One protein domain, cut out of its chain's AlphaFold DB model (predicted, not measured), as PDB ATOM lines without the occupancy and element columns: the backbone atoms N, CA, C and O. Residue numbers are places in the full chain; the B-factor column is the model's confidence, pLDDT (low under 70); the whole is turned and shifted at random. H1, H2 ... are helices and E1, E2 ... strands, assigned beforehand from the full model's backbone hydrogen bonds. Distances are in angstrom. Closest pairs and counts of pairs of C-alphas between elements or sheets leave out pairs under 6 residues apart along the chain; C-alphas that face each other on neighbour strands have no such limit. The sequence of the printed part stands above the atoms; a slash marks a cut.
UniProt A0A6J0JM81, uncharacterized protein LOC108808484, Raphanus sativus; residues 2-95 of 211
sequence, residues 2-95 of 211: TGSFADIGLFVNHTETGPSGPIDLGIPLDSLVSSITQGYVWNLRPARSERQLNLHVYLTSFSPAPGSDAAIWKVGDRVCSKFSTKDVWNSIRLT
ATOM      1  N   THR A   2     179.413 168.266 100.911       30.00
ATOM      2  CA  THR A   2     178.644 167.063 100.583       30.00
ATOM      3  C   THR A   2     179.175 165.936 101.459       30.00
ATOM      4  O   THR A   2     180.067 165.202 101.046       30.00
ATOM      5  N   GLY A   3     178.703 165.880 102.704       31.20
ATOM      6  CA  GLY A   3     178.914 164.713 103.553       31.20
ATOM      7  C   GLY A   3     178.136 163.560 102.943       31.20
ATOM      8  O   GLY A   3     176.907 163.583 102.928       31.20
ATOM      9  N   SER A   4     178.861 162.616 102.350       37.16
ATOM     10  CA  SER A   4     178.312 161.324 101.973       37.16
ATOM     11  C   SER A   4     177.756 160.678 103.240       37.16
ATOM     12  O   SER A   4     178.476 160.547 104.225       37.16
ATOM     13  N   PHE A   5     176.490 160.271 103.230       45.56
ATOM     14  CA  PHE A   5     175.908 159.453 104.302       45.56
ATOM     15  C   PHE A   5     176.501 158.023 104.346       45.56
ATOM     16  O   PHE A   5     176.005 157.189 105.097       45.56
ATOM     17  N   ALA A   6     177.553 157.739 103.568       50.47
ATOM     18  CA  ALA A   6     178.207 156.435 103.492       50.47
ATOM     19  C   ALA A   6     179.133 156.122 104.687       50.47
ATOM     20  O   ALA A   6     179.356 154.946 104.981       50.47
ATOM     21  N   ASP A   7     179.638 157.138 105.394       56.09
ATOM     22  CA  ASP A   7     180.649 156.953 106.441       56.09
ATOM     23  C   ASP A   7     179.994 156.888 107.827       56.09
ATOM     24  O   ASP A   7     179.770 157.908 108.492       56.09
ATOM     25  N   ILE A   8     179.710 155.673 108.309       63.03
ATOM     26  CA  ILE A   8     179.203 155.471 109.679       63.03
ATOM     27  C   ILE A   8     180.213 155.958 110.724       63.03
ATOM     28  O   ILE A   8     179.828 156.390 111.809       63.03
ATOM     29  N   GLY A   9     181.503 155.972 110.378       53.84
ATOM     30  CA  GLY A   9     182.571 156.477 111.232       53.84
ATOM     31  C   GLY A   9     182.446 157.961 111.583       53.84
ATOM     32  O   GLY A   9     182.759 158.347 112.710       53.84
ATOM     33  N   LEU A  10     181.911 158.795 110.682       55.94
ATOM     34  CA  LEU A  10     181.616 160.200 110.985       55.94
ATOM     35  C   LEU A  10     180.463 160.323 111.987       55.94
ATOM     36  O   LEU A  10     180.532 161.153 112.892       55.94
ATOM     37  N   PHE A  11     179.447 159.465 111.876       57.69
ATOM     38  CA  PHE A  11     178.339 159.409 112.830       57.69
ATOM     39  C   PHE A  11     178.824 158.935 114.208       57.69
ATOM     40  O   PHE A  11     178.510 159.557 115.218       57.69
ATOM     41  N   VAL A  12     179.671 157.903 114.248       58.47
ATOM     42  CA  VAL A  12     180.276 157.350 115.473       58.47
ATOM     43  C   VAL A  12     181.171 158.365 116.192       58.47
ATOM     44  O   VAL A  12     181.124 158.456 117.416       58.47
ATOM     45  N   ASN A  13     181.953 159.160 115.456       54.62
ATOM     46  CA  ASN A  13     182.839 160.169 116.047       54.62
ATOM     47  C   ASN A  13     182.070 161.399 116.569       54.62
ATOM     48  O   ASN A  13     182.417 161.957 117.609       54.62
ATOM     49  N   HIS A  14     181.011 161.824 115.865       52.00
ATOM     50  CA  HIS A  14     180.249 163.024 116.229       52.00
ATOM     51  C   HIS A  14     179.085 162.774 117.195       52.00
ATOM     52  O   HIS A  14     178.655 163.718 117.860       52.00
ATOM     53  N   THR A  15     178.569 161.544 117.288       52.47
ATOM     54  CA  THR A  15     177.417 161.222 118.138       52.47
ATOM     55  C   THR A  15     177.816 160.278 119.277       52.47
ATOM     56  O   THR A  15     178.117 159.100 119.118       52.47
ATOM     57  N   GLU A  16     177.848 160.866 120.470       54.50
ATOM     58  CA  GLU A  16     177.696 160.228 121.783       54.50
ATOM     59  C   GLU A  16     178.793 159.309 122.341       54.50
ATOM     60  O   GLU A  16     178.807 159.105 123.555       54.50
ATOM     61  N   THR A  17     179.758 158.808 121.563       56.47
ATOM     62  CA  THR A  17     180.782 157.879 122.105       56.47
ATOM     63  C   THR A  17     182.136 158.521 122.449       56.47
ATOM     64  O   THR A  17     182.870 157.985 123.280       56.47
ATOM     65  N   GLY A  18     182.420 159.733 121.959       63.44
ATOM     66  CA  GLY A  18     183.679 160.450 122.218       63.44
ATOM     67  C   GLY A  18     184.859 159.935 121.371       63.44
ATOM     68  O   GLY A  18     184.665 159.082 120.508       63.44
ATOM     69  N   PRO A  19     186.099 160.415 121.602       65.81
ATOM     70  CA  PRO A  19     187.260 160.098 120.753       65.81
ATOM     71  C   PRO A  19     187.649 158.606 120.740       65.81
ATOM     72  O   PRO A  19     188.367 158.168 119.844       65.81
ATOM     73  N   SER A  20     187.168 157.818 121.707       68.88
ATOM     74  CA  SER A  20     187.376 156.363 121.803       68.88
ATOM     75  C   SER A  20     186.289 155.533 121.104       68.88
ATOM     76  O   SER A  20     186.427 154.315 120.997       68.88
ATOM     77  N   GLY A  21     185.243 156.171 120.570       69.75
ATOM     78  CA  GLY A  21     184.091 155.525 119.936       69.75
ATOM     79  C   GLY A  21     184.411 154.433 118.909       69.75
ATOM     80  O   GLY A  21     183.855 153.337 119.014       69.75
ATOM     81  N   PRO A  22     185.338 154.666 117.956       73.38
ATOM     82  CA  PRO A  22     185.733 153.653 116.976       73.38
ATOM     83  C   PRO A  22     186.318 152.380 117.605       73.38
ATOM     84  O   PRO A  22     186.072 151.275 117.121       73.38
ATOM     85  N   ILE A  23     187.066 152.524 118.705       73.50
ATOM     86  CA  ILE A  23     187.679 151.407 119.438       73.50
ATOM     87  C   ILE A  23     186.605 150.656 120.225       73.50
ATOM     88  O   ILE A  23     186.525 149.431 120.142       73.50
ATOM     89  N   ASP A  24     185.751 151.390 120.938       73.56
ATOM     90  CA  ASP A  24     184.732 150.814 121.815       73.56
ATOM     91  C   ASP A  24     183.668 150.035 121.027       73.56
ATOM     92  O   ASP A  24     183.209 148.978 121.467       73.56
ATOM     93  N   LEU A  25     183.284 150.537 119.850       75.44
ATOM     94  CA  LEU A  25     182.345 149.873 118.939       75.44
ATOM     95  C   LEU A  25     183.035 148.848 118.024       75.44
ATOM     96  O   LEU A  25     182.380 147.968 117.462       75.44
ATOM     97  N   GLY A  26     184.361 148.934 117.882       76.38
ATOM     98  CA  GLY A  26     185.137 148.134 116.937       76.38
ATOM     99  C   GLY A  26     184.764 148.413 115.479       76.38
ATOM    100  O   GLY A  26     184.773 147.481 114.673       76.38
ATOM    101  N   ILE A  27     184.400 149.667 115.188       79.81
ATOM    102  CA  ILE A  27     183.968 150.185 113.886       79.81
ATOM    103  C   ILE A  27     184.981 151.263 113.469       79.81
ATOM    104  O   ILE A  27     184.995 152.341 114.067       79.81
ATOM    105  N   PRO A  28     185.854 150.992 112.484       79.69
ATOM    106  CA  PRO A  28     186.812 151.971 111.974       79.69
ATOM    107  C   PRO A  28     186.141 153.239 111.422       79.69
ATOM    108  O   PRO A  28     185.003 153.197 110.955       79.69
ATOM    109  N   LEU A  29     186.845 154.376 111.442       76.00
ATOM    110  CA  LEU A  29     186.300 155.661 110.969       76.00
ATOM    111  C   LEU A  29     186.005 155.687 109.461       76.00
ATOM    112  O   LEU A  29     185.147 156.436 109.011       76.00
ATOM    113  N   ASP A  30     186.717 154.868 108.700       78.62
ATOM    114  CA  ASP A  30     186.608 154.673 107.256       78.62
ATOM    115  C   ASP A  30     185.658 153.525 106.878       78.62
ATOM    116  O   ASP A  30     185.560 153.146 105.711       78.62
ATOM    117  N   SER A  31     184.959 152.943 107.857       78.50
ATOM    118  CA  SER A  31     183.996 151.880 107.592       78.50
ATOM    119  C   SER A  31     182.722 152.416 106.936       78.50
ATOM    120  O   SER A  31     182.188 153.471 107.288       78.50
ATOM    121  N   LEU A  32     182.211 151.635 105.986       79.06
ATOM    122  CA  LEU A  32     180.937 151.891 105.322       79.06
ATOM    123  C   LEU A  32     179.786 151.324 106.154       79.06
ATOM    124  O   LEU A  32     179.941 150.279 106.790       79.06
ATOM    125  N   VAL A  33     178.599 151.931 106.074       80.62
ATOM    126  CA  VAL A  33     177.373 151.375 106.692       80.62
ATOM    127  C   VAL A  33     177.135 149.926 106.244       80.62
ATOM    128  O   VAL A  33     176.829 149.065 107.065       80.62
ATOM    129  N   SER A  34     177.391 149.627 104.965       81.25
ATOM    130  CA  SER A  34     177.260 148.282 104.391       81.25
ATOM    131  C   SER A  34     178.138 147.222 105.067       81.25
ATOM    132  O   SER A  34     177.796 146.044 105.032       81.25
ATOM    133  N   SER A  35     179.241 147.615 105.715       81.94
ATOM    134  CA  SER A  35     180.130 146.688 106.432       81.94
ATOM    135  C   SER A  35     179.545 146.188 107.756       81.94
ATOM    136  O   SER A  35     179.933 145.123 108.236       81.94
ATOM    137  N   ILE A  36     178.589 146.927 108.326       82.50
ATOM    138  CA  ILE A  36     177.943 146.616 109.608       82.50
ATOM    139  C   ILE A  36     176.450 146.301 109.455       82.50
ATOM    140  O   ILE A  36     175.712 146.270 110.439       82.50
ATOM    141  N   THR A  37     175.989 146.052 108.232       85.38
ATOM    142  CA  THR A  37     174.605 145.663 107.937       85.38
ATOM    143  C   THR A  37     174.581 144.410 107.076       85.38
ATOM    144  O   THR A  37     175.342 144.302 106.119       85.38
ATOM    145  N   GLN A  38     173.671 143.482 107.366       83.19
ATOM    146  CA  GLN A  38     173.418 142.308 106.536       83.19
ATOM    147  C   GLN A  38     171.941 142.282 106.135       83.19
ATOM    148  O   GLN A  38     171.061 141.979 106.941       83.19
ATOM    149  N   GLY A  39     171.658 142.628 104.875       82.12
ATOM    150  CA  GLY A  39     170.287 142.783 104.388       82.12
ATOM    151  C   GLY A  39     169.564 143.913 105.125       82.12
ATOM    152  O   GLY A  39     169.943 145.070 104.988       82.12
ATOM    153  N   TYR A  40     168.553 143.558 105.919       82.44
ATOM    154  CA  TYR A  40     167.747 144.490 106.721       82.44
ATOM    155  C   TYR A  40     168.130 144.506 108.212       82.44
ATOM    156  O   TYR A  40     167.372 145.003 109.041       82.44
ATOM    157  N   VAL A  41     169.276 143.921 108.580       84.88
ATOM    158  CA  VAL A  41     169.686 143.755 109.982       84.88
ATOM    159  C   VAL A  41     171.009 144.464 110.248       84.88
ATOM    160  O   VAL A  41     171.960 144.341 109.477       84.88
ATOM    161  N   TRP A  42     171.079 145.177 111.371       85.62
ATOM    162  CA  TRP A  42     172.316 145.745 111.905       85.62
ATOM    163  C   TRP A  42     173.159 144.657 112.580       85.62
ATOM    164  O   TRP A  42     172.685 143.966 113.479       85.62
ATOM    165  N   ASN A  43     174.423 144.528 112.186       87.00
ATOM    166  CA  ASN A  43     175.389 143.621 112.798       87.00
ATOM    167  C   ASN A  43     176.307 144.405 113.750       87.00
ATOM    168  O   ASN A  43     177.438 144.755 113.412       87.00
ATOM    169  N   LEU A  44     175.777 144.731 114.930       84.75
ATOM    170  CA  LEU A  44     176.472 145.509 115.960       84.75
ATOM    171  C   LEU A  44     176.982 144.592 117.077       84.75
ATOM    172  O   LEU A  44     176.302 143.651 117.491       84.75
ATOM    173  N   ARG A  45     178.173 144.884 117.610       83.88
ATOM    174  CA  ARG A  45     178.706 144.173 118.785       83.88
ATOM    175  C   ARG A  45     177.834 144.464 120.008       83.88
ATOM    176  O   ARG A  45     177.392 145.596 120.136       83.88
ATOM    177  N   PRO A  46     177.633 143.521 120.944       84.88
ATOM    178  CA  PRO A  46     176.834 143.767 122.144       84.88
ATOM    179  C   PRO A  46     177.278 145.026 122.898       84.88
ATOM    180  O   PRO A  46     178.472 145.198 123.151       84.88
ATOM    181  N   ALA A  47     176.319 145.873 123.275       85.25
ATOM    182  CA  ALA A  47     176.591 147.098 124.016       85.25
ATOM    183  C   ALA A  47     177.171 146.780 125.406       85.25
ATOM    184  O   ALA A  47     176.630 145.959 126.147       85.25
ATOM    185  N   ARG A  48     178.277 147.439 125.756       85.19
ATOM    186  CA  ARG A  48     178.988 147.325 127.044       85.19
ATOM    187  C   ARG A  48     178.986 148.631 127.841       85.19
ATOM    188  O   ARG A  48     179.561 148.687 128.923       85.19
ATOM    189  N   SER A  49     178.345 149.672 127.315       84.44
ATOM    190  CA  SER A  49     178.128 150.952 127.987       84.44
ATOM    191  C   SER A  49     176.755 151.526 127.637       84.44
ATOM    192  O   SER A  49     176.167 151.187 126.608       84.44
ATOM    193  N   GLU A  50     176.250 152.424 128.481       83.31
ATOM    194  CA  GLU A  50     174.963 153.102 128.269       83.31
ATOM    195  C   GLU A  50     174.945 153.921 126.967       83.31
ATOM    196  O   GLU A  50     173.966 153.907 126.229       83.31
ATOM    197  N   ARG A  51     176.077 154.539 126.606       80.25
ATOM    198  CA  ARG A  51     176.245 155.259 125.331       80.25
ATOM    199  C   ARG A  51     176.097 154.338 124.120       80.25
ATOM    200  O   ARG A  51     175.444 154.700 123.147       80.25
ATOM    201  N   GLN A  52     176.673 153.136 124.179       80.25
ATOM    202  CA  GLN A  52     176.511 152.144 123.112       80.25
ATOM    203  C   GLN A  52     175.069 151.648 123.024       80.25
ATOM    204  O   GLN A  52     174.545 151.487 121.925       80.25
ATOM    205  N   LEU A  53     174.410 151.450 124.169       85.25
ATOM    206  CA  LEU A  53     173.006 151.056 124.208       85.25
ATOM    207  C   LEU A  53     172.105 152.122 123.563       85.25
ATOM    208  O   LEU A  53     171.276 151.779 122.724       85.25
ATOM    209  N   ASN A  54     172.304 153.402 123.883       85.12
ATOM    210  CA  ASN A  54     171.539 154.506 123.292       85.12
ATOM    211  C   ASN A  54     171.735 154.590 121.774       85.12
ATOM    212  O   ASN A  54     170.763 154.699 121.025       85.12
ATOM    213  N   LEU A  55     172.979 154.447 121.307       82.06
ATOM    214  CA  LEU A  55     173.290 154.387 119.881       82.06
ATOM    215  C   LEU A  55     172.599 153.198 119.201       82.06
ATOM    216  O   LEU A  55     172.044 153.354 118.118       82.06
ATOM    217  N   HIS A  56     172.582 152.021 119.833       85.56
ATOM    218  CA  HIS A  56     171.878 150.852 119.303       85.56
ATOM    219  C   HIS A  56     170.374 151.096 119.179       85.56
ATOM    220  O   HIS A  56     169.795 150.780 118.142       85.56
ATOM    221  N   VAL A  57     169.745 151.673 120.208       86.88
ATOM    222  CA  VAL A  57     168.317 152.034 120.189       86.88
ATOM    223  C   VAL A  57     168.029 153.016 119.053       86.88
ATOM    224  O   VAL A  57     167.070 152.832 118.307       86.88
ATOM    225  N   TYR A  58     168.889 154.017 118.862       84.88
ATOM    226  CA  TYR A  58     168.752 154.970 117.768       84.88
ATOM    227  C   TYR A  58     168.907 154.303 116.394       84.88
ATOM    228  O   TYR A  58     168.034 154.450 115.544       84.88
ATOM    229  N   LEU A  59     169.971 153.528 116.162       82.44
ATOM    230  CA  LEU A  59     170.195 152.861 114.872       82.44
ATOM    231  C   LEU A  59     169.082 151.865 114.533       82.44
ATOM    232  O   LEU A  59     168.617 151.832 113.397       82.44
ATOM    233  N   THR A  60     168.603 151.102 115.516       84.25
ATOM    234  CA  THR A  60     167.512 150.132 115.321       84.25
ATOM    235  C   THR A  60     166.141 150.776 115.128       84.25
ATOM    236  O   THR A  60     165.219 150.094 114.684       84.25
ATOM    237  N   SER A  61     165.996 152.086 115.366       85.94
ATOM    238  CA  SER A  61     164.792 152.822 114.962       85.94
ATOM    239  C   SER A  61     164.648 152.939 113.435       85.94
ATOM    240  O   SER A  61     163.553 153.203 112.936       85.94
ATOM    241  N   PHE A  62     165.728 152.681 112.687       83.31
ATOM    242  CA  PHE A  62     165.751 152.638 111.229       83.31
ATOM    243  C   PHE A  62     166.080 151.224 110.728       83.31
ATOM    244  O   PHE A  62     166.926 150.524 111.289       83.31
ATOM    245  N   SER A  63     165.448 150.812 109.627       81.00
ATOM    246  CA  SER A  63     165.780 149.559 108.942       81.00
ATOM    247  C   SER A  63     166.757 149.841 107.796       81.00
ATOM    248  O   SER A  63     166.428 150.667 106.935       81.00
ATOM    249  N   PRO A  64     167.946 149.209 107.761       81.62
ATOM    250  CA  PRO A  64     168.873 149.380 106.654       81.62
ATOM    251  C   PRO A  64     168.260 148.777 105.386       81.62
ATOM    252  O   PRO A  64     167.684 147.690 105.407       81.62
ATOM    253  N   ALA A  65     168.350 149.501 104.273       79.44
ATOM    254  CA  ALA A  65     167.872 149.014 102.989       79.44
ATOM    255  C   ALA A  65     169.006 148.275 102.259       79.44
ATOM    256  O   ALA A  65     170.111 148.813 102.168       79.44
ATOM    257  N   PRO A  66     168.762 147.080 101.695       74.50
ATOM    258  CA  PRO A  66     169.736 146.427 100.838       74.50
ATOM    259  C   PRO A  66     169.859 147.203  99.522       74.50
ATOM    260  O   PRO A  66     168.861 147.467  98.850       74.50
ATOM    261  N   GLY A  67     171.083 147.551  99.137       77.50
ATOM    262  CA  GLY A  67     171.356 148.230  97.875       77.50
ATOM    263  C   GLY A  67     172.623 149.073  97.920       77.50
ATOM    264  O   GLY A  67     173.261 149.204  98.960       77.50
ATOM    265  N   SER A  68     172.985 149.632  96.768       77.69
ATOM    266  CA  SER A  68     174.033 150.649  96.682       77.69
ATOM    267  C   SER A  68     173.461 152.020  97.022       77.69
ATOM    268  O   SER A  68     172.331 152.334  96.637       77.69
ATOM    269  N   ASP A  69     174.264 152.855  97.674       77.38
ATOM    270  CA  ASP A  69     173.890 154.233  97.972       77.38
ATOM    271  C   ASP A  69     173.566 155.009  96.690       77.38
ATOM    272  O   ASP A  69     174.308 154.981  95.703       77.38
ATOM    273  N   ALA A  70     172.453 155.738  96.724       78.19
ATOM    274  CA  ALA A  70     172.043 156.627  95.651       78.19
ATOM    275  C   ALA A  70     171.913 158.053  96.187       78.19
ATOM    276  O   ALA A  70     171.182 158.317  97.143       78.19
ATOM    277  N   ALA A  71     172.599 158.996  95.542       80.06
ATOM    278  CA  ALA A  71     172.424 160.407  95.846       80.06
ATOM    279  C   ALA A  71     171.012 160.851  95.437       80.06
ATOM    280  O   ALA A  71     170.658 160.827  94.256       80.06
ATOM    281  N   ILE A  72     170.215 161.283  96.415       83.75
ATOM    282  CA  ILE A  72     168.893 161.867  96.182       83.75
ATOM    283  C   ILE A  72     168.953 163.386  96.320       83.75
ATOM    284  O   ILE A  72     169.543 163.929  97.253       83.75
ATOM    285  N   TRP A  73     168.313 164.094  95.392       86.38
ATOM    286  CA  TRP A  73     168.143 165.537  95.508       86.38
ATOM    287  C   TRP A  73     166.892 165.821  96.328       86.38
ATOM    288  O   TRP A  73     165.812 165.354  95.980       86.38
ATOM    289  N   LYS A  74     167.016 166.599  97.404       85.62
ATOM    290  CA  LYS A  74     165.876 167.024  98.225       85.62
ATOM    291  C   LYS A  74     165.846 168.549  98.305       85.62
ATOM    292  O   LYS A  74     166.842 169.169  98.669       85.62
ATOM    293  N   VAL A  75     164.713 169.155  97.949       85.56
ATOM    294  CA  VAL A  75     164.477 170.603  98.053       85.56
ATOM    295  C   VAL A  75     163.286 170.820  98.989       85.56
ATOM    296  O   VAL A  75     162.146 170.513  98.636       85.56
ATOM    297  N   GLY A  76     163.548 171.315 100.204       81.19
ATOM    298  CA  GLY A  76     162.550 171.310 101.283       81.19
ATOM    299  C   GLY A  76     162.188 169.872 101.657       81.19
ATOM    300  O   GLY A  76     163.083 169.072 101.907       81.19
ATOM    301  N   ASP A  77     160.898 169.526 101.614       82.06
ATOM    302  CA  ASP A  77     160.409 168.154 101.825       82.06
ATOM    303  C   ASP A  77     160.189 167.345 100.543       82.06
ATOM    304  O   ASP A  77     159.814 166.175 100.597       82.06
ATOM    305  N   ARG A  78     160.455 167.929  99.370       84.94
ATOM    306  CA  ARG A  78     160.253 167.246  98.087       84.94
ATOM    307  C   ARG A  78     161.530 166.560  97.621       84.94
ATOM    308  O   ARG A  78     162.570 167.204  97.489       84.94
ATOM    309  N   VAL A  79     161.424 165.266  97.321       87.19
ATOM    310  CA  VAL A  79     162.467 164.502  96.627       87.19
ATOM    311  C   VAL A  79     162.364 164.780  95.129       87.19
ATOM    312  O   VAL A  79     161.289 164.697  94.534       87.19
ATOM    313  N   CYS A  80     163.487 165.136  94.521       83.31
ATOM    314  CA  CYS A  80     163.613 165.508  93.122       83.31
ATOM    315  C   CYS A  80     164.434 164.452  92.378       83.31
ATOM    316  O   CYS A  80     165.480 164.008  92.845       83.31
ATOM    317  N   SER A  81     163.987 164.090  91.176       84.31
ATOM    318  CA  SER A  81     164.702 163.142  90.313       84.31
ATOM    319  C   SER A  81     165.952 163.740  89.662       84.31
ATOM    320  O   SER A  81     166.826 163.003  89.212       84.31
ATOM    321  N   LYS A  82     166.048 165.073  89.584       87.19
ATOM    322  CA  LYS A  82     167.166 165.804  88.975       87.19
ATOM    323  C   LYS A  82     167.512 167.040  89.795       87.19
ATOM    324  O   LYS A  82     166.633 167.659  90.395       87.19
ATOM    325  N   PHE A  83     168.786 167.421  89.759       86.38
ATOM    326  CA  PHE A  83     169.237 168.693  90.310       86.38
ATOM    327  C   PHE A  83     168.694 169.862  89.486       86.38
ATOM    328  O   PHE A  83     168.747 169.850  88.255       86.38
ATOM    329  N   SER A  84     168.211 170.893  90.173       89.06
ATOM    330  CA  SER A  84     167.688 172.108  89.558       89.06
ATOM    331  C   SER A  84     168.147 173.312  90.365       89.06
ATOM    332  O   SER A  84     167.657 173.574  91.465       89.06
ATOM    333  N   THR A  85     169.069 174.089  89.794       90.69
ATOM    334  CA  THR A  85     169.543 175.340  90.400       90.69
ATOM    335  C   THR A  85     168.387 176.303  90.664       90.69
ATOM    336  O   THR A  85     168.412 177.044  91.639       90.69
ATOM    337  N   LYS A  86     167.339 176.272  89.827       89.25
ATOM    338  CA  LYS A  86     166.133 177.087  90.001       89.25
ATOM    339  C   LYS A  86     165.390 176.727  91.286       89.25
ATOM    340  O   LYS A  86     164.984 177.630  92.012       89.25
ATOM    341  N   ASP A  87     165.211 175.440  91.563       88.62
ATOM    342  CA  ASP A  87     164.441 174.985  92.724       88.62
ATOM    343  C   ASP A  87     165.217 175.212  94.020       88.62
ATOM    344  O   ASP A  87     164.655 175.721  94.986       88.62
ATOM    345  N   VAL A  88     166.532 174.971  93.994       90.25
ATOM    346  CA  VAL A  88     167.442 175.309  95.099       90.25
ATOM    347  C   VAL A  88     167.473 176.819  95.355       90.25
ATOM    348  O   VAL A  88     167.385 177.271  96.492       90.25
ATOM    349  N   TRP A  89     167.550 177.638  94.304       89.88
ATOM    350  CA  TRP A  89     167.504 179.092  94.460       89.88
ATOM    351  C   TRP A  89     166.175 179.559  95.060       89.88
ATOM    352  O   TRP A  89     166.152 180.429  95.928       89.88
ATOM    353  N   ASN A  90     165.063 178.974  94.616       89.44
ATOM    354  CA  ASN A  90     163.739 179.311  95.123       89.44
ATOM    355  C   ASN A  90     163.524 178.876  96.577       89.44
ATOM    356  O   ASN A  90     162.761 179.546  97.266       89.44
ATOM    357  N   SER A  91     164.172 177.800  97.038       89.44
ATOM    358  CA  SER A  91     164.058 177.344  98.427       89.44
ATOM    359  C   SER A  91     164.896 178.168  99.403       89.44
ATOM    360  O   SER A  91     164.484 178.349 100.543       89.44
ATOM    361  N   ILE A  92     166.052 178.679  98.968       90.69
ATOM    362  CA  ILE A  92     166.961 179.448  99.834       90.69
ATOM    363  C   ILE A  92     166.595 180.938  99.853       90.69
ATOM    364  O   ILE A  92     166.806 181.626 100.852       90.69
ATOM    365  N   ARG A  93     166.062 181.480  98.751       89.44
ATOM    366  CA  ARG A  93     165.773 182.917  98.666       89.44
ATOM    367  C   ARG A  93     164.597 183.318  99.560       89.44
ATOM    368  O   ARG A  93     163.556 182.664  99.599       89.44
ATOM    369  N   LEU A  94     164.693 184.511 100.138       90.12
ATOM    370  CA  LEU A  94     163.531 185.202 100.689       90.12
ATOM    371  C   LEU A  94     162.647 185.693  99.537       90.12
ATOM    372  O   LEU A  94     163.042 186.573  98.766       90.12
ATOM    373  N   THR A  95     161.455 185.114  99.406       87.62
ATOM    374  CA  THR A  95     160.496 185.524  98.376       87.62
ATOM    375  C   THR A  95     159.930 186.901  98.722       87.62
ATOM    376  O   THR A  95     159.408 187.114  99.813       87.62
TER     377      THR A  95
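AT A GLANCE: This is residues 2 to 95 of the 211 residues of the protein "uncharacterized protein LOC108808484" of Raphanus sativus (UniProt A0A6J0JM81). Two unequal lobes make a dumbbell-like outline: a larger lobe of four short helices, H1 to H4, loosely gathered among loops, and a small head in which H5 packs on the hairpin of E1 and E2. The stretch of residues 61 to 72 joins the lobes. The printed part has 94 residues, with named elements in the order H1, H2, H3, H4, E1, E2, H5; the two strands form an antiparallel sheet. The class is mostly helix, though under half of the residues, 41 of 94, are in named elements. The whole is loose, with a radius of gyration of the C-alphas of 16.7 A, and elongated, spanning 51 by 29 by 23 A.

IN THESE COORDINATES: H1 is residues 8 to 14, from C-alpha 8 at (179.203, 155.471, 109.679), 10.1 A long. H2 is residues 21 to 25 and H3 residues 33 to 36. H4, residues 50 to 60, measures 15.2 A. E1 is residues 73 to 75 and E2 residues 78 to 80. H5, residues 85 to 92, measures 10.6 A and ends at (166.961, 179.448, 99.834).

HOW THE PARTS SIT: H1 and H2 touch, the closest C-alphas being those of Val 12 and Gly 21, 6.1 A apart. H1 and H3 are close but not clearly touching, C-alphas 8 and 33 being closest at 5.4 A. H2 and H4 are likewise close but not clearly touching, at 7.5 A between C-alphas 25 and 52. H1 and H4 are apart. Residues 37 to 38 pair antiparallel with 41 to 42. The hairpin E1 and E2 has N 80 and O 73 within hydrogen-bond range at 2.8 A. The closest C-alphas of E1 and H5 are those of Val 75 and Val 88, 6.3 A apart. Every O i to N i+4 pair is within hydrogen-bond range in H1, H2, H4 and H5; H3 is too short for one.

THE WHOLE: The C-alphas of Arg 48 and Thr 95, the two farthest apart, are 51.2 A apart. The printed part has no cut. The links H3 to H4 and H4 to E1 are long. The model's confidence is under 70 in residues 2 to 21.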